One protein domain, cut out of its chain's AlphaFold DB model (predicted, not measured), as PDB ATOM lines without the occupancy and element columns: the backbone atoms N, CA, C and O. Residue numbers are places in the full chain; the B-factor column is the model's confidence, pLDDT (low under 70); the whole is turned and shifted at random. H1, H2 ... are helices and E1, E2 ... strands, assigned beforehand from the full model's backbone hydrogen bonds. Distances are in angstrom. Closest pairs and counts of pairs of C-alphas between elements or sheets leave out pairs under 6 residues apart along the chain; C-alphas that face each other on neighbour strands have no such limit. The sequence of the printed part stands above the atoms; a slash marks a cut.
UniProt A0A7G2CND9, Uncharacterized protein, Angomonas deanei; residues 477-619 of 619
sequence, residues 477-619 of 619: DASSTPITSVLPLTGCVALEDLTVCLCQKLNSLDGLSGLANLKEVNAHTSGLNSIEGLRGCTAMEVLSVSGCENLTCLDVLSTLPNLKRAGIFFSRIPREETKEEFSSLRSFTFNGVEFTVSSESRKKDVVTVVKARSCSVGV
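What this domain is: This is residues 477 to 619 of the 619 residues of an uncharacterized protein of Angomonas deanei (UniProt A0A7G2CND9). Little is regular here: the chain winds in stacked turns, a short solenoid with parallel strands E1 E2 E3 E4 along one wall, and an antiparallel sheet E5 E6 E7 follows at its E4 end. The 143 printed residues, mostly strand by class, hold only 39 in named elements, in the order E1 E2 E3 H1 E4 E5 E6 E7. The whole is compact, radius of gyration of the C-alphas 15.0 A, spanning 42 by 34 by 30 A.

Where its parts are: E1 is residues 497 to 499, from C-alpha 497 at (25.175, 13.201, -35.782); E2 520 to 522; E3 542 to 544; H1 555 to 559; E4 565 to 567; E5 587 to 590; E6 593 to 602, 28.2 A; E7 605 to 612, 22.6 A, ending at C-alpha 612 (20.654, -6.703, -35.423).

How they stand to each other: Within hydrogen-bond range are N 498 and O 520, 2.9 A, between E1 and E2; N 521 and O 542, 2.9 A, between E2 and E3; N 543 and O 565, 2.9 A, between E3 and E4. E3, H1, E4 form a strand-helix-strand unit, two parallel strands joined through a helix, with a right-handed crossover. H1 is not on either sheet; 0 of 1 O i to N i+4 and 2 of 2 O i to N i+3 pairs are within range. E5 E6 E7 is a meander of two hairpins, each strand antiparallel to the one before, with N 588 and O 595 at 3.1 A and N 596 and O 611 at 2.9 A. The closest C-alphas of E4 and E7, Arg 565 and Ala 612, are 6.3 A apart.

The domain as a whole: The farthest C-alphas, Gly 491 and Lys 603, are 45.3 A apart. The printed part has no cut. Links E1 to E2, E2 to E3 and E4 to E5 are long. Model pLDDT is under 70 at 547, 552 to 553 and 565 to 619.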
ATOM      1  N   ASP A 477      26.687  17.514 -41.822       98.75
ATOM      2  CA  ASP A 477      26.654  16.806 -43.100       98.75
ATOM      3  C   ASP A 477      27.733  17.360 -44.036       98.75
ATOM      4  O   ASP A 477      27.713  18.536 -44.403       98.75
ATOM      5  N   ALA A 478      28.695  16.513 -44.392       98.25
ATOM      6  CA  ALA A 478      29.746  16.776 -45.369       98.25
ATOM      7  C   ALA A 478      29.773  15.695 -46.462       98.25
ATOM      8  O   ALA A 478      30.825  15.413 -47.043       98.25
ATOM      9  N   SER A 479      28.625  15.070 -46.734       97.44
ATOM     10  CA  SER A 479      28.487  14.013 -47.737       97.44
ATOM     11  C   SER A 479      28.862  14.476 -49.140       97.44
ATOM     12  O   SER A 479      28.716  15.641 -49.492       97.44
ATOM     13  N   SER A 480      29.313  13.551 -49.981       96.69
ATOM     14  CA  SER A 480      29.680  13.806 -51.377       96.69
ATOM     15  C   SER A 480      30.755  14.891 -51.533       96.69
ATOM     16  O   SER A 480      30.773  15.602 -52.534       96.69
ATOM     17  N   THR A 481      31.667  15.025 -50.565       98.06
ATOM     18  CA  THR A 481      32.806  15.953 -50.632       98.06
ATOM     19  C   THR A 481      34.136  15.197 -50.751       98.06
ATOM     20  O   THR A 481      34.255  14.050 -50.308       98.06
ATOM     21  N   PRO A 482      35.190  15.797 -51.339       97.38
ATOM     22  CA  PRO A 482      36.513  15.181 -51.409       97.38
ATOM     23  C   PRO A 482      37.332  15.359 -50.116       97.38
ATOM     24  O   PRO A 482      38.563  15.457 -50.195       97.38
ATOM     25  N   ILE A 483      36.687  15.417 -48.941       97.94
ATOM     26  CA  ILE A 483      37.389  15.516 -47.657       97.94
ATOM     27  C   ILE A 483      38.292  14.305 -47.439       97.94
ATOM     28  O   ILE A 483      37.964  13.176 -47.800       97.94
ATOM     29  N   THR A 484      39.460  14.557 -46.855       96.69
ATOM     30  CA  THR A 484      40.483  13.522 -46.631       96.69
ATOM     31  C   THR A 484      40.525  13.017 -45.192       96.69
ATOM     32  O   THR A 484      41.014  11.918 -44.934       96.69
ATOM     33  N   SER A 485      40.012  13.807 -44.248       96.31
ATOM     34  CA  SER A 485      40.063  13.520 -42.818       96.31
ATOM     35  C   SER A 485      38.954  14.256 -42.065       96.31
ATOM     36  O   SER A 485      38.591  15.379 -42.424       96.31
ATOM     37  N   VAL A 486      38.475  13.637 -40.984       97.81
ATOM     38  CA  VAL A 486      37.603  14.252 -39.971       97.81
ATOM     39  C   VAL A 486      38.363  14.655 -38.699       97.81
ATOM     40  O   VAL A 486      37.743  15.091 -37.733       97.81
ATOM     41  N   LEU A 487      39.703  14.614 -38.706       97.44
ATOM     42  CA  LEU A 487      40.545  15.044 -37.582       97.44
ATOM     43  C   LEU A 487      40.208  16.456 -37.068       97.44
ATOM     44  O   LEU A 487      40.213  16.656 -35.850       97.44
ATOM     45  N   PRO A 488      39.839  17.430 -37.929       98.00
ATOM     46  CA  PRO A 488      39.375  18.737 -37.476       98.00
ATOM     47  C   PRO A 488      38.091  18.743 -36.633       98.00
ATOM     48  O   PRO A 488      37.707  19.815 -36.190       98.00
ATOM     49  N   LEU A 489      37.427  17.608 -36.398       98.31
ATOM     50  CA  LEU A 489      36.299  17.487 -35.461       98.31
ATOM     51  C   LEU A 489      36.738  17.160 -34.026       98.31
ATOM     52  O   LEU A 489      35.900  17.059 -33.129       98.31
ATOM     53  N   THR A 490      38.045  17.022 -33.787       97.38
ATOM     54  CA  THR A 490      38.596  16.796 -32.446       97.38
ATOM     55  C   THR A 490      38.077  17.858 -31.474       97.38
ATOM     56  O   THR A 490      38.157  19.058 -31.736       97.38
ATOM     57  N   GLY A 491      37.540  17.414 -30.336       96.06
ATOM     58  CA  GLY A 491      37.025  18.305 -29.295       96.06
ATOM     59  C   GLY A 491      35.623  18.877 -29.547       96.06
ATOM     60  O   GLY A 491      35.152  19.653 -28.717       96.06
ATOM     61  N   CYS A 492      34.925  18.487 -30.621       98.19
ATOM     62  CA  CYS A 492      33.501  18.798 -30.824       98.19
ATOM     63  C   CYS A 492      32.615  17.943 -29.901       98.19
ATOM     64  O   CYS A 492      31.882  17.064 -30.343       98.19
ATOM     65  N   VAL A 493      32.708  18.176 -28.591       97.69
ATOM     66  CA  VAL A 493      32.125  17.319 -27.540       97.69
ATOM     67  C   VAL A 493      30.600  17.187 -27.592       97.69
ATOM     68  O   VAL A 493      30.055  16.249 -27.011       97.69
ATOM     69  N   ALA A 494      29.904  18.108 -28.260       98.38
ATOM     70  CA  ALA A 494      28.454  18.073 -28.433       98.38
ATOM     71  C   ALA A 494      27.993  17.372 -29.719       98.38
ATOM     72  O   ALA A 494      26.788  17.330 -29.946       98.38
ATOM     73  N   LEU A 495      28.906  16.842 -30.543       98.69
ATOM     74  CA  LEU A 495      28.551  16.209 -31.812       98.69
ATOM     75  C   LEU A 495      27.670  14.985 -31.552       98.69
ATOM     76  O   LEU A 495      28.074  14.079 -30.825       98.69
ATOM     77  N   GLU A 496      26.470  14.989 -32.131       98.62
ATOM     78  CA  GLU A 496      25.468  13.928 -32.016       98.62
ATOM     79  C   GLU A 496      25.380  13.134 -33.321       98.62
ATOM     80  O   GLU A 496      25.423  11.905 -33.276       98.62
ATOM     81  N   ASP A 497      25.352  13.822 -34.468       98.62
ATOM     82  CA  ASP A 497      25.175  13.201 -35.782       98.62
ATOM     83  C   ASP A 497      26.241  13.678 -36.780       98.62
ATOM     84  O   ASP A 497      26.444  14.882 -36.984       98.62
ATOM     85  N   LEU A 498      26.898  12.717 -37.431       98.50
ATOM     86  CA  LEU A 498      27.884  12.947 -38.482       98.50
ATOM     87  C   LEU A 498      27.524  12.168 -39.748       98.50
ATOM     88  O   LEU A 498      27.518  10.936 -39.750       98.50
ATOM     89  N   THR A 499      27.351  12.889 -40.848       98.12
ATOM     90  CA  THR A 499      27.133  12.322 -42.179       98.12
ATOM     91  C   THR A 499      28.300  12.710 -43.090       98.12
ATOM     92  O   THR A 499      28.554  13.884 -43.344       98.12
ATOM     93  N   VAL A 500      29.049  11.717 -43.564       97.06
ATOM     94  CA  VAL A 500      30.218  11.836 -44.458       97.06
ATOM     95  C   VAL A 500      30.130  10.807 -45.581       97.06
ATOM     96  O   VAL A 500      31.107  10.177 -45.968       97.06
ATOM     97  N   CYS A 501      28.926  10.598 -46.095       92.44
ATOM     98  CA  CYS A 501      28.650   9.612 -47.125       92.44
ATOM     99  C   CYS A 501      29.340   9.956 -48.442       92.44
ATOM    100  O   CYS A 501      29.573  11.125 -48.729       92.44
ATOM    101  N   LEU A 502      29.631   8.961 -49.280       91.19
ATOM    102  CA  LEU A 502      30.217   9.147 -50.614       91.19
ATOM    103  C   LEU A 502      31.546   9.937 -50.605       91.19
ATOM    104  O   LEU A 502      31.965  10.469 -51.635       91.19
ATOM    105  N   CYS A 503      32.247   9.986 -49.467       95.00
ATOM    106  CA  CYS A 503      33.529  10.671 -49.319       95.00
ATOM    107  C   CYS A 503      34.679   9.724 -49.696       95.00
ATOM    108  O   CYS A 503      35.344   9.132 -48.846       95.00
ATOM    109  N   GLN A 504      34.927   9.556 -50.998       91.69
ATOM    110  CA  GLN A 504      35.886   8.565 -51.527       91.69
ATOM    111  C   GLN A 504      37.342   8.774 -51.081       91.69
ATOM    112  O   GLN A 504      38.144   7.849 -51.144       91.69
ATOM    113  N   LYS A 505      37.705   9.993 -50.661       94.81
ATOM    114  CA  LYS A 505      39.062  10.326 -50.197       94.81
ATOM    115  C   LYS A 505      39.226  10.250 -48.677       94.81
ATOM    116  O   LYS A 505      40.342  10.433 -48.190       94.81
ATOM    117  N   LEU A 506      38.141  10.011 -47.940       95.44
ATOM    118  CA  LEU A 506      38.149   9.922 -46.487       95.44
ATOM    119  C   LEU A 506      38.633   8.533 -46.069       95.44
ATOM    120  O   LEU A 506      37.910   7.560 -46.254       95.44
ATOM    121  N   ASN A 507      39.836   8.452 -45.500       90.94
ATOM    122  CA  ASN A 507      40.471   7.166 -45.188       90.94
ATOM    123  C   ASN A 507      40.216   6.687 -43.749       90.94
ATOM    124  O   ASN A 507      40.132   5.485 -43.519       90.94
ATOM    125  N   SER A 508      40.073   7.597 -42.783       92.81
ATOM    126  CA  SER A 508      39.833   7.249 -41.378       92.81
ATOM    127  C   SER A 508      38.839   8.197 -40.711       92.81
ATOM    128  O   SER A 508      38.611   9.320 -41.169       92.81
ATOM    129  N   LEU A 509      38.269   7.733 -39.598       95.06
ATOM    130  CA  LEU A 509      37.410   8.519 -38.709       95.06
ATOM    131  C   LEU A 509      38.176   9.124 -37.514       95.06
ATOM    132  O   LEU A 509      37.587   9.408 -36.469       95.06
ATOM    133  N   ASP A 510      39.494   9.294 -37.640       95.06
ATOM    134  CA  ASP A 510      40.324   9.858 -36.571       95.06
ATOM    135  C   ASP A 510      39.887  11.287 -36.235       95.06
ATOM    136  O   ASP A 510      39.591  12.079 -37.126       95.06
ATOM    137  N   GLY A 511      39.852  11.612 -34.942       94.00
ATOM    138  CA  GLY A 511      39.293  12.862 -34.411       94.00
ATOM    139  C   GLY A 511      37.925  12.711 -33.743       94.00
ATOM    140  O   GLY A 511      37.511  13.616 -33.024       94.00
ATOM    141  N   LEU A 512      37.254  11.563 -33.909       97.44
ATOM    142  CA  LEU A 512      35.982  11.265 -33.236       97.44
ATOM    143  C   LEU A 512      36.141  10.531 -31.894       97.44
ATOM    144  O   LEU A 512      35.158  10.346 -31.179       97.44
ATOM    145  N   SER A 513      37.356  10.109 -31.534       95.44
ATOM    146  CA  SER A 513      37.558   9.220 -30.387       95.44
ATOM    147  C   SER A 513      37.153   9.901 -29.082       95.44
ATOM    148  O   SER A 513      37.509  11.051 -28.822       95.44
ATOM    149  N   GLY A 514      36.397   9.178 -28.252       92.81
ATOM    150  CA  GLY A 514      35.921   9.669 -26.960       92.81
ATOM    151  C   GLY A 514      34.798  10.712 -27.030       92.81
ATOM    152  O   GLY A 514      34.452  11.278 -25.992       92.81
ATOM    153  N   LEU A 515      34.200  10.970 -28.202       96.88
ATOM    154  CA  LEU A 515      33.023  11.838 -28.318       96.88
ATOM    155  C   LEU A 515      31.790  11.143 -27.721       96.88
ATOM    156  O   LEU A 515      31.027  10.454 -28.396       96.88
ATOM    157  N   ALA A 516      31.594  11.333 -26.416       95.81
ATOM    158  CA  ALA A 516      30.592  10.625 -25.622       95.81
ATOM    159  C   ALA A 516      29.130  10.927 -26.000       95.81
ATOM    160  O   ALA A 516      28.256  10.184 -25.564       95.81
ATOM    161  N   ASN A 517      28.863  11.976 -26.787       97.50
ATOM    162  CA  ASN A 517      27.523  12.347 -27.261       97.50
ATOM    163  C   ASN A 517      27.212  11.875 -28.691       97.50
ATOM    164  O   ASN A 517      26.069  12.020 -29.118       97.50
ATOM    165  N   LEU A 518      28.187  11.306 -29.409       98.25
ATOM    166  CA  LEU A 518      28.031  10.899 -30.804       98.25
ATOM    167  C   LEU A 518      27.111   9.675 -30.896       98.25
ATOM    168  O   LEU A 518      27.462   8.600 -30.407       98.25
ATOM    169  N   LYS A 519      25.937   9.849 -31.508       97.31
ATOM    170  CA  LYS A 519      24.855   8.859 -31.626       97.31
ATOM    171  C   LYS A 519      24.807   8.225 -33.005       97.31
ATOM    172  O   LYS A 519      24.629   7.009 -33.095       97.31
ATOM    173  N   GLU A 520      24.961   9.022 -34.056       96.88
ATOM    174  CA  GLU A 520      24.837   8.558 -35.435       96.88
ATOM    175  C   GLU A 520      26.068   8.924 -36.264       96.88
ATOM    176  O   GLU A 520      26.497  10.075 -36.319       96.88
ATOM    177  N   VAL A 521      26.635   7.917 -36.928       96.75
ATOM    178  CA  VAL A 521      27.663   8.102 -37.955       96.75
ATOM    179  C   VAL A 521      27.213   7.403 -39.224       96.75
ATOM    180  O   VAL A 521      27.064   6.179 -39.258       96.75
ATOM    181  N   ASN A 522      27.051   8.177 -40.290       92.38
ATOM    182  CA  ASN A 522      26.805   7.662 -41.623       92.38
ATOM    183  C   ASN A 522      27.974   8.014 -42.542       92.38
ATOM    184  O   ASN A 522      28.178   9.164 -42.907       92.38
ATOM    185  N   ALA A 523      28.749   7.005 -42.911       90.94
ATOM    186  CA  ALA A 523      29.901   7.097 -43.792       90.94
ATOM    187  C   ALA A 523      29.763   6.136 -44.980       90.94
ATOM    188  O   ALA A 523      30.767   5.633 -45.492       90.94
ATOM    189  N   HIS A 524      28.531   5.853 -45.420       82.50
ATOM    190  CA  HIS A 524      28.304   4.907 -46.509       82.50
ATOM    191  C   HIS A 524      29.121   5.281 -47.752       82.50
ATOM    192  O   HIS A 524      29.219   6.447 -48.132       82.50
ATOM    193  N   THR A 525      29.693   4.276 -48.406       78.12
ATOM    194  CA  THR A 525      30.392   4.387 -49.689       78.12
ATOM    195  C   THR A 525      31.549   5.389 -49.632       78.12
ATOM    196  O   THR A 525      31.796   6.111 -50.592       78.12
ATOM    197  N   SER A 526      32.238   5.466 -48.495       85.69
ATOM    198  CA  SER A 526      33.422   6.312 -48.307       85.69
ATOM    199  C   SER A 526      34.707   5.502 -48.463       85.69
ATOM    200  O   SER A 526      34.688   4.275 -48.394       85.69
ATOM    201  N   GLY A 527      35.841   6.183 -48.625       84.75
ATOM    202  CA  GLY A 527      37.161   5.556 -48.785       84.75
ATOM    203  C   GLY A 527      37.740   4.911 -47.519       84.75
ATOM    204  O   GLY A 527      38.945   4.664 -47.469       84.75
ATOM    205  N   LEU A 528      36.916   4.669 -46.492       87.94
ATOM    206  CA  LEU A 528      37.376   4.301 -45.158       87.94
ATOM    207  C   LEU A 528      38.128   2.969 -45.176       87.94
ATOM    208  O   LEU A 528      37.612   1.958 -45.654       87.94
ATOM    209  N   ASN A 529      39.324   2.976 -44.593       85.69
ATOM    210  CA  ASN A 529      40.106   1.780 -44.294       85.69
ATOM    211  C   ASN A 529      40.143   1.451 -42.793       85.69
ATOM    212  O   ASN A 529      40.474   0.329 -42.419       85.69
ATOM    213  N   SER A 530      39.760   2.402 -41.934       85.44
ATOM    214  CA  SER A 530      39.713   2.227 -40.484       85.44
ATOM    215  C   SER A 530      38.572   3.018 -39.850       85.44
ATOM    216  O   SER A 530      38.309   4.171 -40.206       85.44
ATOM    217  N   ILE A 531      37.932   2.398 -38.858       88.81
ATOM    218  CA  ILE A 531      36.935   3.019 -37.975       88.81
ATOM    219  C   ILE A 531      37.421   3.128 -36.519       88.81
ATOM    220  O   ILE A 531      36.632   3.445 -35.633       88.81
ATOM    221  N   GLU A 532      38.715   2.911 -36.256       90.06
ATOM    222  CA  GLU A 532      39.312   2.998 -34.908       90.06
ATOM    223  C   GLU A 532      39.061   4.344 -34.219       90.06
ATOM    224  O   GLU A 532      38.898   4.403 -32.999       90.06
ATOM    225  N   GLY A 533      38.929   5.417 -35.000       93.38
ATOM    226  CA  GLY A 533      38.551   6.738 -34.511       93.38
ATOM    227  C   GLY A 533      37.206   6.796 -33.772       93.38
ATOM    228  O   GLY A 533      36.953   7.785 -33.100       93.38
ATOM    229  N   LEU A 534      36.363   5.757 -33.816       94.88
ATOM    230  CA  LEU A 534      35.116   5.664 -33.038       94.88
ATOM    231  C   LEU A 534      35.302   5.119 -31.613       94.88
ATOM    232  O   LEU A 534      34.340   5.022 -30.847       94.88
ATOM    233  N   ARG A 535      36.524   4.738 -31.229       93.88
ATOM    234  CA  ARG A 535      36.804   4.164 -29.910       93.88
ATOM    235  C   ARG A 535      36.377   5.126 -28.802       93.88
ATOM    236  O   ARG A 535      36.800   6.283 -28.773       93.88
ATOM    237  N   GLY A 536      35.565   4.627 -27.872       90.81
ATOM    238  CA  GLY A 536      35.071   5.402 -26.729       90.81
ATOM    239  C   GLY A 536      33.845   6.282 -27.012       90.81
ATOM    240  O   GLY A 536      33.439   7.026 -26.121       90.81
ATOM    241  N   CYS A 537      33.222   6.197 -28.193       95.44
ATOM    242  CA  CYS A 537      31.948   6.866 -28.493       95.44
ATOM    243  C   CYS A 537      30.771   6.135 -27.826       95.44
ATOM    244  O   CYS A 537      29.992   5.428 -28.464       95.44
ATOM    245  N   THR A 538      30.648   6.263 -26.506       93.81
ATOM    246  CA  THR A 538      29.749   5.420 -25.701       93.81
ATOM    247  C   THR A 538      28.258   5.605 -25.988       93.81
ATOM    248  O   THR A 538      27.488   4.695 -25.693       93.81
ATOM    249  N   ALA A 539      27.827   6.744 -26.541       95.62
ATOM    250  CA  ALA A 539      26.427   6.989 -26.909       95.62
ATOM    251  C   ALA A 539      26.048   6.498 -28.316       95.62
ATOM    252  O   ALA A 539      24.896   6.663 -28.707       95.62
ATOM    253  N   MET A 540      26.978   5.898 -29.064       92.94
ATOM    254  CA  MET A 540      26.744   5.506 -30.451       92.94
ATOM    255  C   MET A 540      25.595   4.505 -30.564       92.94
ATOM    256  O   MET A 540      25.653   3.428 -29.977       92.94
ATOM    257  N   GLU A 541      24.569   4.849 -31.340       88.50
ATOM    258  CA  GLU A 541      23.374   4.034 -31.564       88.50
ATOM    259  C   GLU A 541      23.297   3.505 -32.999       88.50
ATOM    260  O   GLU A 541      22.819   2.387 -33.222       88.50
ATOM    261  N   VAL A 542      23.747   4.305 -33.969       85.25
ATOM    262  CA  VAL A 542      23.622   4.029 -35.401       85.25
ATOM    263  C   VAL A 542      24.968   4.245 -36.085       85.25
ATOM    264  O   VAL A 542      25.528   5.336 -36.050       85.25
ATOM    265  N   LEU A 543      25.468   3.205 -36.745       87.06
ATOM    266  CA  LEU A 543      26.658   3.268 -37.587       87.06
ATOM    267  C   LEU A 543      26.327   2.736 -38.980       87.06
ATOM    268  O   LEU A 543      25.822   1.624 -39.111       87.06
ATOM    269  N   SER A 544      26.637   3.489 -40.026       84.81
ATOM    270  CA  SER A 544      26.504   3.059 -41.418       84.81
ATOM    271  C   SER A 544      27.838   3.234 -42.135       84.81
ATOM    272  O   SER A 544      28.312   4.349 -42.312       84.81
ATOM    273  N   VAL A 545      28.453   2.123 -42.540       82.00
ATOM    274  CA  VAL A 545      29.731   2.061 -43.282       82.00
ATOM    275  C   VAL A 545      29.608   1.154 -44.512       82.00
ATOM    276  O   VAL A 545      30.586   0.609 -45.021       82.00
ATOM    277  N   SER A 546      28.382   0.962 -45.004       74.44
ATOM    278  CA  SER A 546      28.090   0.149 -46.186       74.44
ATOM    279  C   SER A 546      28.828   0.672 -47.419       74.44
ATOM    280  O   SER A 546      28.788   1.856 -47.713       74.44
ATOM    281  N   GLY A 547      29.510  -0.197 -48.162       69.56
ATOM    282  CA  GLY A 547      30.287   0.171 -49.347       69.56
ATOM    283  C   GLY A 547      31.674   0.760 -49.062       69.56
ATOM    284  O   GLY A 547      32.286   1.276 -49.990       69.56
ATOM    285  N   CYS A 548      32.178   0.700 -47.823       76.75
ATOM    286  CA  CYS A 548      33.582   1.013 -47.524       76.75
ATOM    287  C   CYS A 548      34.463  -0.201 -47.860       76.75
ATOM    288  O   CYS A 548      34.654  -1.085 -47.027       76.75
ATOM    289  N   GLU A 549      34.956  -0.278 -49.098       71.19
ATOM    290  CA  GLU A 549      35.633  -1.479 -49.624       71.19
ATOM    291  C   GLU A 549      36.999  -1.769 -48.980       71.19
ATOM    292  O   GLU A 549      37.453  -2.907 -49.012       71.19
ATOM    293  N   ASN A 550      37.648  -0.761 -48.387       77.50
ATOM    294  CA  ASN A 550      39.001  -0.879 -47.832       77.50
ATOM    295  C   ASN A 550      39.030  -1.188 -46.327       77.50
ATOM    296  O   ASN A 550      40.110  -1.231 -45.739       77.50
ATOM    297  N   LEU A 551      37.873  -1.335 -45.681       75.19
ATOM    298  CA  LEU A 551      37.786  -1.494 -44.235       75.19
ATOM    299  C   LEU A 551      38.100  -2.941 -43.830       75.19
ATOM    300  O   LEU A 551      37.351  -3.855 -44.167       75.19
ATOM    301  N   THR A 552      39.194  -3.140 -43.091       69.00
ATOM    302  CA  THR A 552      39.722  -4.479 -42.763       69.00
ATOM    303  C   THR A 552      39.449  -4.938 -41.329       69.00
ATOM    304  O   THR A 552      39.476  -6.135 -41.063       69.00
ATOM    305  N   CYS A 553      39.162  -4.023 -40.397       69.06
ATOM    306  CA  CYS A 553      38.976  -4.332 -38.976       69.06
ATOM    307  C   CYS A 553      37.727  -3.644 -38.405       69.06
ATOM    308  O   CYS A 553      37.436  -2.486 -38.715       69.06
ATOM    309  N   LEU A 554      36.993  -4.374 -37.557       73.19
ATOM    310  CA  LEU A 554      35.756  -3.933 -36.904       73.19
ATOM    311  C   LEU A 554      35.812  -4.074 -35.371       73.19
ATOM    312  O   LEU A 554      34.780  -3.990 -34.705       73.19
ATOM    313  N   ASP A 555      36.999  -4.260 -34.789       74.44
ATOM    314  CA  ASP A 555      37.166  -4.530 -33.353       74.44
ATOM    315  C   ASP A 555      36.620  -3.396 -32.478       74.44
ATOM    316  O   ASP A 555      36.092  -3.637 -31.388       74.44
ATOM    317  N   VAL A 556      36.657  -2.157 -32.978       80.38
ATOM    318  CA  VAL A 556      36.090  -0.982 -32.305       80.38
ATOM    319  C   VAL A 556      34.601  -1.136 -31.980       80.38
ATOM    320  O   VAL A 556      34.146  -0.553 -30.996       80.38
ATOM    321  N   LEU A 557      33.841  -1.945 -32.733       78.44
ATOM    322  CA  LEU A 557      32.416  -2.174 -32.467       78.44
ATOM    323  C   LEU A 557      32.198  -2.765 -31.072       78.44
ATOM    324  O   LEU A 557      31.216  -2.427 -30.416       78.44
ATOM    325  N   SER A 558      33.155  -3.564 -30.579       76.19
ATOM    326  CA  SER A 558      33.123  -4.121 -29.222       76.19
ATOM    327  C   SER A 558      33.166  -3.052 -28.120       76.19
ATOM    328  O   SER A 558      32.776  -3.303 -26.981       76.19
ATOM    329  N   THR A 559      33.613  -1.839 -28.457       80.88
ATOM    330  CA  THR A 559      33.766  -0.712 -27.529       80.88
ATOM    331  C   THR A 559      32.546   0.216 -27.480       80.88
ATOM    332  O   THR A 559      32.564   1.191 -26.730       80.88
ATOM    333  N   LEU A 560      31.484  -0.073 -28.250       84.25
ATOM    334  CA  LEU A 560      30.298   0.781 -28.414       84.25
ATOM    335  C   LEU A 560      29.070   0.201 -27.684       84.25
ATOM    336  O   LEU A 560      28.238  -0.455 -28.307       84.25
ATOM    337  N   PRO A 561      28.894   0.426 -26.369       82.50
ATOM    338  CA  PRO A 561      27.906  -0.304 -25.572       82.50
ATOM    339  C   PRO A 561      26.436  -0.055 -25.956       82.50
ATOM    340  O   PRO A 561      25.579  -0.883 -25.655       82.50
ATOM    341  N   ASN A 562      26.120   1.058 -26.620       83.38
ATOM    342  CA  ASN A 562      24.743   1.433 -26.952       83.38
ATOM    343  C   ASN A 562      24.373   1.202 -28.428       83.38
ATOM    344  O   ASN A 562      23.308   1.644 -28.860       83.38
ATOM    345  N   LEU A 563      25.215   0.499 -29.200       80.81
ATOM    346  CA  LEU A 563      25.015   0.314 -30.638       80.81
ATOM    347  C   LEU A 563      23.755  -0.519 -30.925       80.81
ATOM    348  O   LEU A 563      23.700  -1.715 -30.639       80.81
ATOM    349  N   LYS A 564      22.737   0.109 -31.527       76.62
ATOM    350  CA  LYS A 564      21.446  -0.516 -31.873       76.62
ATOM    351  C   LYS A 564      21.419  -1.009 -33.316       76.62
ATOM    352  O   LYS A 564      20.796  -2.028 -33.613       76.62
ATOM    353  N   ARG A 565      22.043  -0.262 -34.234       67.44
ATOM    354  CA  ARG A 565      22.052  -0.551 -35.673       67.44
ATOM    355  C   ARG A 565      23.445  -0.333 -36.252       67.44
ATOM    356  O   ARG A 565      24.007   0.746 -36.111       67.44
ATOM    357  N   ALA A 566      23.950  -1.338 -36.958       67.56
ATOM    358  CA  ALA A 566      25.175  -1.251 -37.740       67.56
ATOM    359  C   ALA A 566      24.877  -1.697 -39.178       67.56
ATOM    360  O   ALA A 566      24.556  -2.858 -39.408       67.56
ATOM    361  N   GLY A 567      24.923  -0.773 -40.135       63.97
ATOM    362  CA  GLY A 567      24.837  -1.051 -41.564       63.97
ATOM    363  C   GLY A 567      26.233  -1.277 -42.127       63.97
ATOM    364  O   GLY A 567      26.945  -0.318 -42.414       63.97
ATOM    365  N   ILE A 568      26.625  -2.539 -42.284       63.62
ATOM    366  CA  ILE A 568      27.919  -2.940 -42.847       63.62
ATOM    367  C   ILE A 568      27.624  -3.802 -44.072       63.62
ATOM    368  O   ILE A 568      26.874  -4.773 -43.975       63.62
ATOM    369  N   PHE A 569      28.156  -3.404 -45.225       54.62
ATOM    370  CA  PHE A 569      27.998  -4.107 -46.497       54.62
ATOM    371  C   PHE A 569      29.312  -4.003 -47.263       54.62
ATOM    372  O   PHE A 569      29.738  -2.895 -47.579       54.62
ATOM    373  N   PHE A 570      29.939  -5.133 -47.568       54.38
ATOM    374  CA  PHE A 570      31.149  -5.184 -48.388       54.38
ATOM    375  C   PHE A 570      30.799  -5.712 -49.775       54.38
ATOM    376  O   PHE A 570      30.132  -6.736 -49.904       54.38
ATOM    377  N   SER A 571      31.247  -5.013 -50.815       38.28
ATOM    378  CA  SER A 571      31.151  -5.468 -52.206       38.28
ATOM    379  C   SER A 571      32.277  -6.434 -52.577       38.28
ATOM    380  O   SER A 571      32.103  -7.168 -53.541       38.28
ATOM    381  N   ARG A 572      33.404  -6.479 -51.845       40.38
ATOM    382  CA  ARG A 572      34.558  -7.354 -52.134       40.38
ATOM    383  C   ARG A 572      35.340  -7.729 -50.873       40.38
ATOM    384  O   ARG A 572      36.047  -6.896 -50.328       40.38
ATOM    385  N   ILE A 573      35.290  -9.000 -50.473       39.34
ATOM    386  CA  ILE A 573      36.329  -9.610 -49.626       39.34
ATOM    387  C   ILE A 573      37.143 -10.544 -50.537       39.34
ATOM    388  O   ILE A 573      36.551 -11.455 -51.131       39.34
ATOM    389  N   PRO A 574      38.465 -10.346 -50.714       36.41
ATOM    390  CA  PRO A 574      39.305 -11.276 -51.461       36.41
ATOM    391  C   PRO A 574      39.249 -12.670 -50.827       36.41
ATOM    392  O   PRO A 574      39.459 -12.842 -49.630       36.41
ATOM    393  N   ARG A 575      38.992 -13.692 -51.649       37.94
ATOM    394  CA  ARG A 575      38.816 -15.099 -51.230       37.94
ATOM    395  C   ARG A 575      39.979 -15.669 -50.400       37.94
ATOM    396  O   ARG A 575      39.805 -16.698 -49.751       37.94
ATOM    397  N   GLU A 576      41.151 -15.044 -50.434       38.47
ATOM    398  CA  GLU A 576      42.379 -15.568 -49.829       38.47
ATOM    399  C   GLU A 576      42.525 -15.259 -48.331       38.47
ATOM    400  O   GLU A 576      43.186 -16.031 -47.644       38.47
ATOM    401  N   GLU A 577      41.808 -14.269 -47.783       40.25
ATOM    402  CA  GLU A 577      41.753 -14.016 -46.326       40.25
ATOM    403  C   GLU A 577      40.636 -14.814 -45.618       40.25
ATOM    404  O   GLU A 577      40.507 -14.804 -44.400       40.25
ATOM    405  N   THR A 578      39.827 -15.571 -46.368       43.25
ATOM    406  CA  THR A 578      38.595 -16.207 -45.850       43.25
ATOM    407  C   THR A 578      38.708 -17.695 -45.518       43.25
ATOM    408  O   THR A 578      37.684 -18.376 -45.445       43.25
ATOM    409  N   LYS A 579      39.912 -18.251 -45.324       39.34
ATOM    410  CA  LYS A 579      40.020 -19.705 -45.108       39.34
ATOM    411  C   LYS A 579      39.689 -20.196 -43.698       39.34
ATOM    412  O   LYS A 579      39.238 -21.334 -43.622       39.34
ATOM    413  N   GLU A 580      39.784 -19.390 -42.634       37.25
ATOM    414  CA  GLU A 580      39.481 -19.905 -41.278       37.25
ATOM    415  C   GLU A 580      38.682 -18.999 -40.317       37.25
ATOM    416  O   GLU A 580      38.083 -19.546 -39.397       37.25
ATOM    417  N   GLU A 581      38.539 -17.680 -40.517       39.84
ATOM    418  CA  GLU A 581      37.920 -16.836 -39.463       39.84
ATOM    419  C   GLU A 581      36.430 -16.483 -39.645       39.84
ATOM    420  O   GLU A 581      35.722 -16.320 -38.653       39.84
ATOM    421  N   PHE A 582      35.886 -16.438 -40.868       37.16
ATOM    422  CA  PHE A 582      34.505 -15.954 -41.086       37.16
ATOM    423  C   PHE A 582      33.435 -17.045 -41.281       37.16
ATOM    424  O   PHE A 582      32.244 -16.737 -41.316       37.16
ATOM    425  N   SER A 583      33.808 -18.326 -41.381       37.81
ATOM    426  CA  SER A 583      32.856 -19.440 -41.569       37.81
ATOM    427  C   SER A 583      32.165 -19.900 -40.274       37.81
ATOM    428  O   SER A 583      31.179 -20.641 -40.326       37.81
ATOM    429  N   SER A 584      32.636 -19.436 -39.114       37.34
ATOM    430  CA  SER A 584      32.095 -19.754 -37.784       37.34
ATOM    431  C   SER A 584      31.117 -18.698 -37.242       37.34
ATOM    432  O   SER A 584      30.336 -18.991 -36.337       37.34
ATOM    433  N   LEU A 585      31.072 -17.501 -37.830       39.12
ATOM    434  CA  LEU A 585      30.229 -16.386 -37.387       39.12
ATOM    435  C   LEU A 585      28.863 -16.381 -38.103       39.12
ATOM    436  O   LEU A 585      28.563 -15.500 -38.901       39.12
ATOM    437  N   ARG A 586      28.000 -17.373 -37.816       38.62
ATOM    438  CA  ARG A 586      26.575 -17.360 -38.255       38.62
ATOM    439  C   ARG A 586      25.781 -16.232 -37.589       38.62
ATOM    440  O   ARG A 586      24.856 -15.662 -38.170       38.62
ATOM    441  N   SER A 587      26.160 -15.924 -36.362       41.00
ATOM    442  CA  SER A 587      25.728 -14.765 -35.608       41.00
ATOM    443  C   SER A 587      26.762 -14.473 -34.525       41.00
ATOM    444  O   SER A 587      27.429 -15.389 -34.047       41.00
ATOM    445  N   PHE A 588      26.911 -13.210 -34.135       41.44
ATOM    446  CA  PHE A 588      27.569 -12.874 -32.872       41.44
ATOM    447  C   PHE A 588      26.623 -12.080 -31.995       41.44
ATOM    448  O   PHE A 588      25.770 -11.333 -32.476       41.44
ATOM    449  N   THR A 589      26.751 -12.277 -30.693       33.19
ATOM    450  CA  THR A 589      25.952 -11.566 -29.705       33.19
ATOM    451  C   THR A 589      26.787 -10.424 -29.160       33.19
ATOM    452  O   THR A 589      27.865 -10.649 -28.615       33.19
ATOM    453  N   PHE A 590      26.290  -9.201 -29.290       36.72
ATOM    454  CA  PHE A 590      26.909  -8.022 -28.702       36.72
ATOM    455  C   PHE A 590      25.856  -7.305 -27.850       36.72
ATOM    456  O   PHE A 590      24.761  -7.008 -28.325       36.72
ATOM    457  N   ASN A 591      26.137  -7.153 -26.550       29.16
ATOM    458  CA  ASN A 591      25.207  -6.642 -25.528       29.16
ATOM    459  C   ASN A 591      23.810  -7.292 -25.512       29.16
ATOM    460  O   ASN A 591      22.792  -6.625 -25.351       29.16
ATOM    461  N   GLY A 592      23.749  -8.617 -25.675       30.62
ATOM    462  CA  GLY A 592      22.485  -9.366 -25.666       30.62
ATOM    463  C   GLY A 592      21.663  -9.244 -26.957       30.62
ATOM    464  O   GLY A 592      20.603  -9.857 -27.055       30.62
ATOM    465  N   VAL A 593      22.156  -8.509 -27.962       36.31
ATOM    466  CA  VAL A 593      21.569  -8.429 -29.302       36.31
ATOM    467  C   VAL A 593      22.328  -9.372 -30.226       36.31
ATOM    468  O   VAL A 593      23.545  -9.281 -30.381       36.31
ATOM    469  N   GLU A 594      21.609 -10.314 -30.828       38.69
ATOM    470  CA  GLU A 594      22.186 -11.248 -31.788       38.69
ATOM    471  C   GLU A 594      22.211 -10.599 -33.179       38.69
ATOM    472  O   GLU A 594      21.171 -10.246 -33.742       38.69
ATOM    473  N   PHE A 595      23.411 -10.413 -33.717       47.53
ATOM    474  CA  PHE A 595      23.652  -9.918 -35.063       47.53
ATOM    475  C   PHE A 595      23.731 -11.114 -36.000       47.53
ATOM    476  O   PHE A 595      24.612 -11.956 -35.855       47.53
ATOM    477  N   THR A 596      22.799 -11.223 -36.943       43.12
ATOM    478  CA  THR A 596      22.825 -12.278 -37.962       43.12
ATOM    479  C   THR A 596      23.667 -11.827 -39.141       43.12
ATOM    480  O   THR A 596      23.409 -10.759 -39.701       43.12
ATOM    481  N   VAL A 597      24.643 -12.655 -39.505       47.19
ATOM    482  CA  VAL A 597      25.450 -12.495 -40.711       47.19
ATOM    483  C   VAL A 597      24.731 -13.237 -41.836       47.19
ATOM    484  O   VAL A 597      24.682 -14.465 -41.830       47.19
ATOM    485  N   SER A 598      24.127 -12.520 -42.786       42.09
ATOM    486  CA  SER A 598      23.593 -13.155 -43.999       42.09
ATOM    487  C   SER A 598      24.561 -12.954 -45.154       42.09
ATOM    488  O   SER A 598      24.819 -11.816 -45.550       42.09
ATOM    489  N   SER A 599      25.084 -14.063 -45.682       41.81
ATOM    490  CA  SER A 599      25.917 -14.086 -46.880       41.81
ATOM    491  C   SER A 599      25.085 -14.428 -48.118       41.81
ATOM    492  O   SER A 599      24.595 -15.553 -48.217       41.81
ATOM    493  N   GLU A 600      24.958 -13.516 -49.085       40.38
ATOM    494  CA  GLU A 600      24.468 -13.863 -50.427       40.38
ATOM    495  C   GLU A 600      25.645 -13.940 -51.403       40.38
ATOM    496  O   GLU A 600      26.314 -12.952 -51.697       40.38
ATOM    497  N   SER A 601      25.920 -15.141 -51.913       33.31
ATOM    498  CA  SER A 601      26.981 -15.363 -52.893       33.31
ATOM    499  C   SER A 601      26.495 -15.015 -54.302       33.31
ATOM    500  O   SER A 601      25.613 -15.695 -54.836       33.31
ATOM    501  N   ARG A 602      27.114 -14.035 -54.968       33.62
ATOM    502  CA  ARG A 602      26.967 -13.855 -56.424       33.62
ATOM    503  C   ARG A 602      28.327 -13.873 -57.105       33.62
ATOM    504  O   ARG A 602      29.056 -12.896 -57.081       33.62
ATOM    505  N   LYS A 603      28.625 -15.020 -57.730       37.41
ATOM    506  CA  LYS A 603      29.612 -15.329 -58.791       37.41
ATOM    507  C   LYS A 603      31.050 -14.769 -58.735       37.41
ATOM    508  O   LYS A 603      31.829 -15.247 -59.554       37.41
ATOM    509  N   LYS A 604      31.439 -13.883 -57.810       30.80
ATOM    510  CA  LYS A 604      32.825 -13.435 -57.552       30.80
ATOM    511  C   LYS A 604      33.038 -12.720 -56.206       30.80
ATOM    512  O   LYS A 604      34.188 -12.640 -55.794       30.80
ATOM    513  N   ASP A 605      31.973 -12.321 -55.505       33.28
ATOM    514  CA  ASP A 605      32.058 -11.496 -54.292       33.28
ATOM    515  C   ASP A 605      31.299 -12.119 -53.096       33.28
ATOM    516  O   ASP A 605      30.284 -12.803 -53.284       33.28
ATOM    517  N   VAL A 606      31.800 -11.900 -51.870       35.12
ATOM    518  CA  VAL A 606      31.128 -12.243 -50.601       35.12
ATOM    519  C   VAL A 606      30.463 -10.984 -50.057       35.12
ATOM    520  O   VAL A 606      31.146 -10.029 -49.705       35.12
ATOM    521  N   VAL A 607      29.134 -10.999 -49.982       37.44
ATOM    522  CA  VAL A 607      28.341  -9.929 -49.373       37.44
ATOM    523  C   VAL A 607      28.051 -10.302 -47.926       37.44
ATOM    524  O   VAL A 607      27.307 -11.248 -47.699       37.44
ATOM    525  N   THR A 608      28.597  -9.572 -46.955       41.53
ATOM    526  CA  THR A 608      28.300  -9.761 -45.523       41.53
ATOM    527  C   THR A 608      27.316  -8.683 -45.081       41.53
ATOM    528  O   THR A 608      27.694  -7.519 -44.995       41.53
ATOM    529  N   VAL A 609      26.062  -9.051 -44.801       43.84
ATOM    530  CA  VAL A 609      25.088  -8.153 -44.156       43.84
ATOM    531  C   VAL A 609      25.050  -8.486 -42.672       43.84
ATOM    532  O   VAL A 609      24.665  -9.595 -42.300       43.84
ATOM    533  N   VAL A 610      25.429  -7.530 -41.827       45.81
ATOM    534  CA  VAL A 610      25.305  -7.650 -40.370       45.81
ATOM    535  C   VAL A 610      24.016  -6.945 -39.950       45.81
ATOM    536  O   VAL A 610      23.909  -5.728 -40.065       45.81
ATOM    537  N   LYS A 611      23.004  -7.698 -39.503       44.78
ATOM    538  CA  LYS A 611      21.705  -7.141 -39.080       44.78
ATOM    539  C   LYS A 611      21.409  -7.496 -37.624       44.78
ATOM    540  O   LYS A 611      21.388  -8.673 -37.274       44.78
ATOM    541  N   ALA A 612      21.141  -6.495 -36.788       40.91
ATOM    542  CA  ALA A 612      20.654  -6.703 -35.423       40.91
ATOM    543  C   ALA A 612      19.241  -7.324 -35.440       40.91
ATOM    544  O   ALA A 612      18.354  -6.814 -36.131       40.91
ATOM    545  N   ARG A 613      19.002  -8.407 -34.679       36.97
ATOM    546  CA  ARG A 613      17.719  -9.149 -34.660       36.97
ATOM    547  C   ARG A 613      16.491  -8.360 -34.180       36.97
ATOM    548  O   ARG A 613      15.378  -8.848 -34.351       36.97
ATOM    549  N   SER A 614      16.644  -7.168 -33.604       35.69
ATOM    550  CA  SER A 614      15.557  -6.460 -32.910       35.69
ATOM    551  C   SER A 614      15.056  -5.174 -33.580       35.69
ATOM    552  O   SER A 614      14.615  -4.287 -32.859       35.69
ATOM    553  N   CYS A 615      15.081  -5.035 -34.915       32.03
ATOM    554  CA  CYS A 615      14.311  -3.989 -35.617       32.03
ATOM    555  C   CYS A 615      14.019  -4.322 -37.097       32.03
ATOM    556  O   CYS A 615      14.848  -4.878 -37.819       32.03
ATOM    557  N   SER A 616      12.806  -3.961 -37.522       27.98
ATOM    558  CA  SER A 616      12.136  -4.246 -38.798       27.98
ATOM    559  C   SER A 616      12.937  -3.892 -40.056       27.98
ATOM    560  O   SER A 616      13.591  -2.855 -40.141       27.98
ATOM    561  N   VAL A 617      12.843  -4.769 -41.058       26.50
ATOM    562  CA  VAL A 617      13.420  -4.612 -42.399       26.50
ATOM    563  C   VAL A 617      12.454  -3.806 -43.268       26.50
ATOM    564  O   VAL A 617      11.314  -4.227 -43.441       26.50
ATOM    565  N   GLY A 618      12.917  -2.703 -43.851       24.92
ATOM    566  CA  GLY A 618      12.537  -2.319 -45.210       24.92
ATOM    567  C   GLY A 618      13.758  -2.582 -46.087       24.92
ATOM    568  O   GLY A 618      14.851  -2.159 -45.708       24.92
ATOM    569  N   VAL A 619      13.586  -3.386 -47.138       24.77
ATOM    570  CA  VAL A 619      14.598  -3.627 -48.182       24.77
ATOM    571  C   VAL A 619      14.605  -2.446 -49.133       24.77
ATOM    572  O   VAL A 619      13.485  -1.977 -49.446       24.77
TER     573      VAL A 619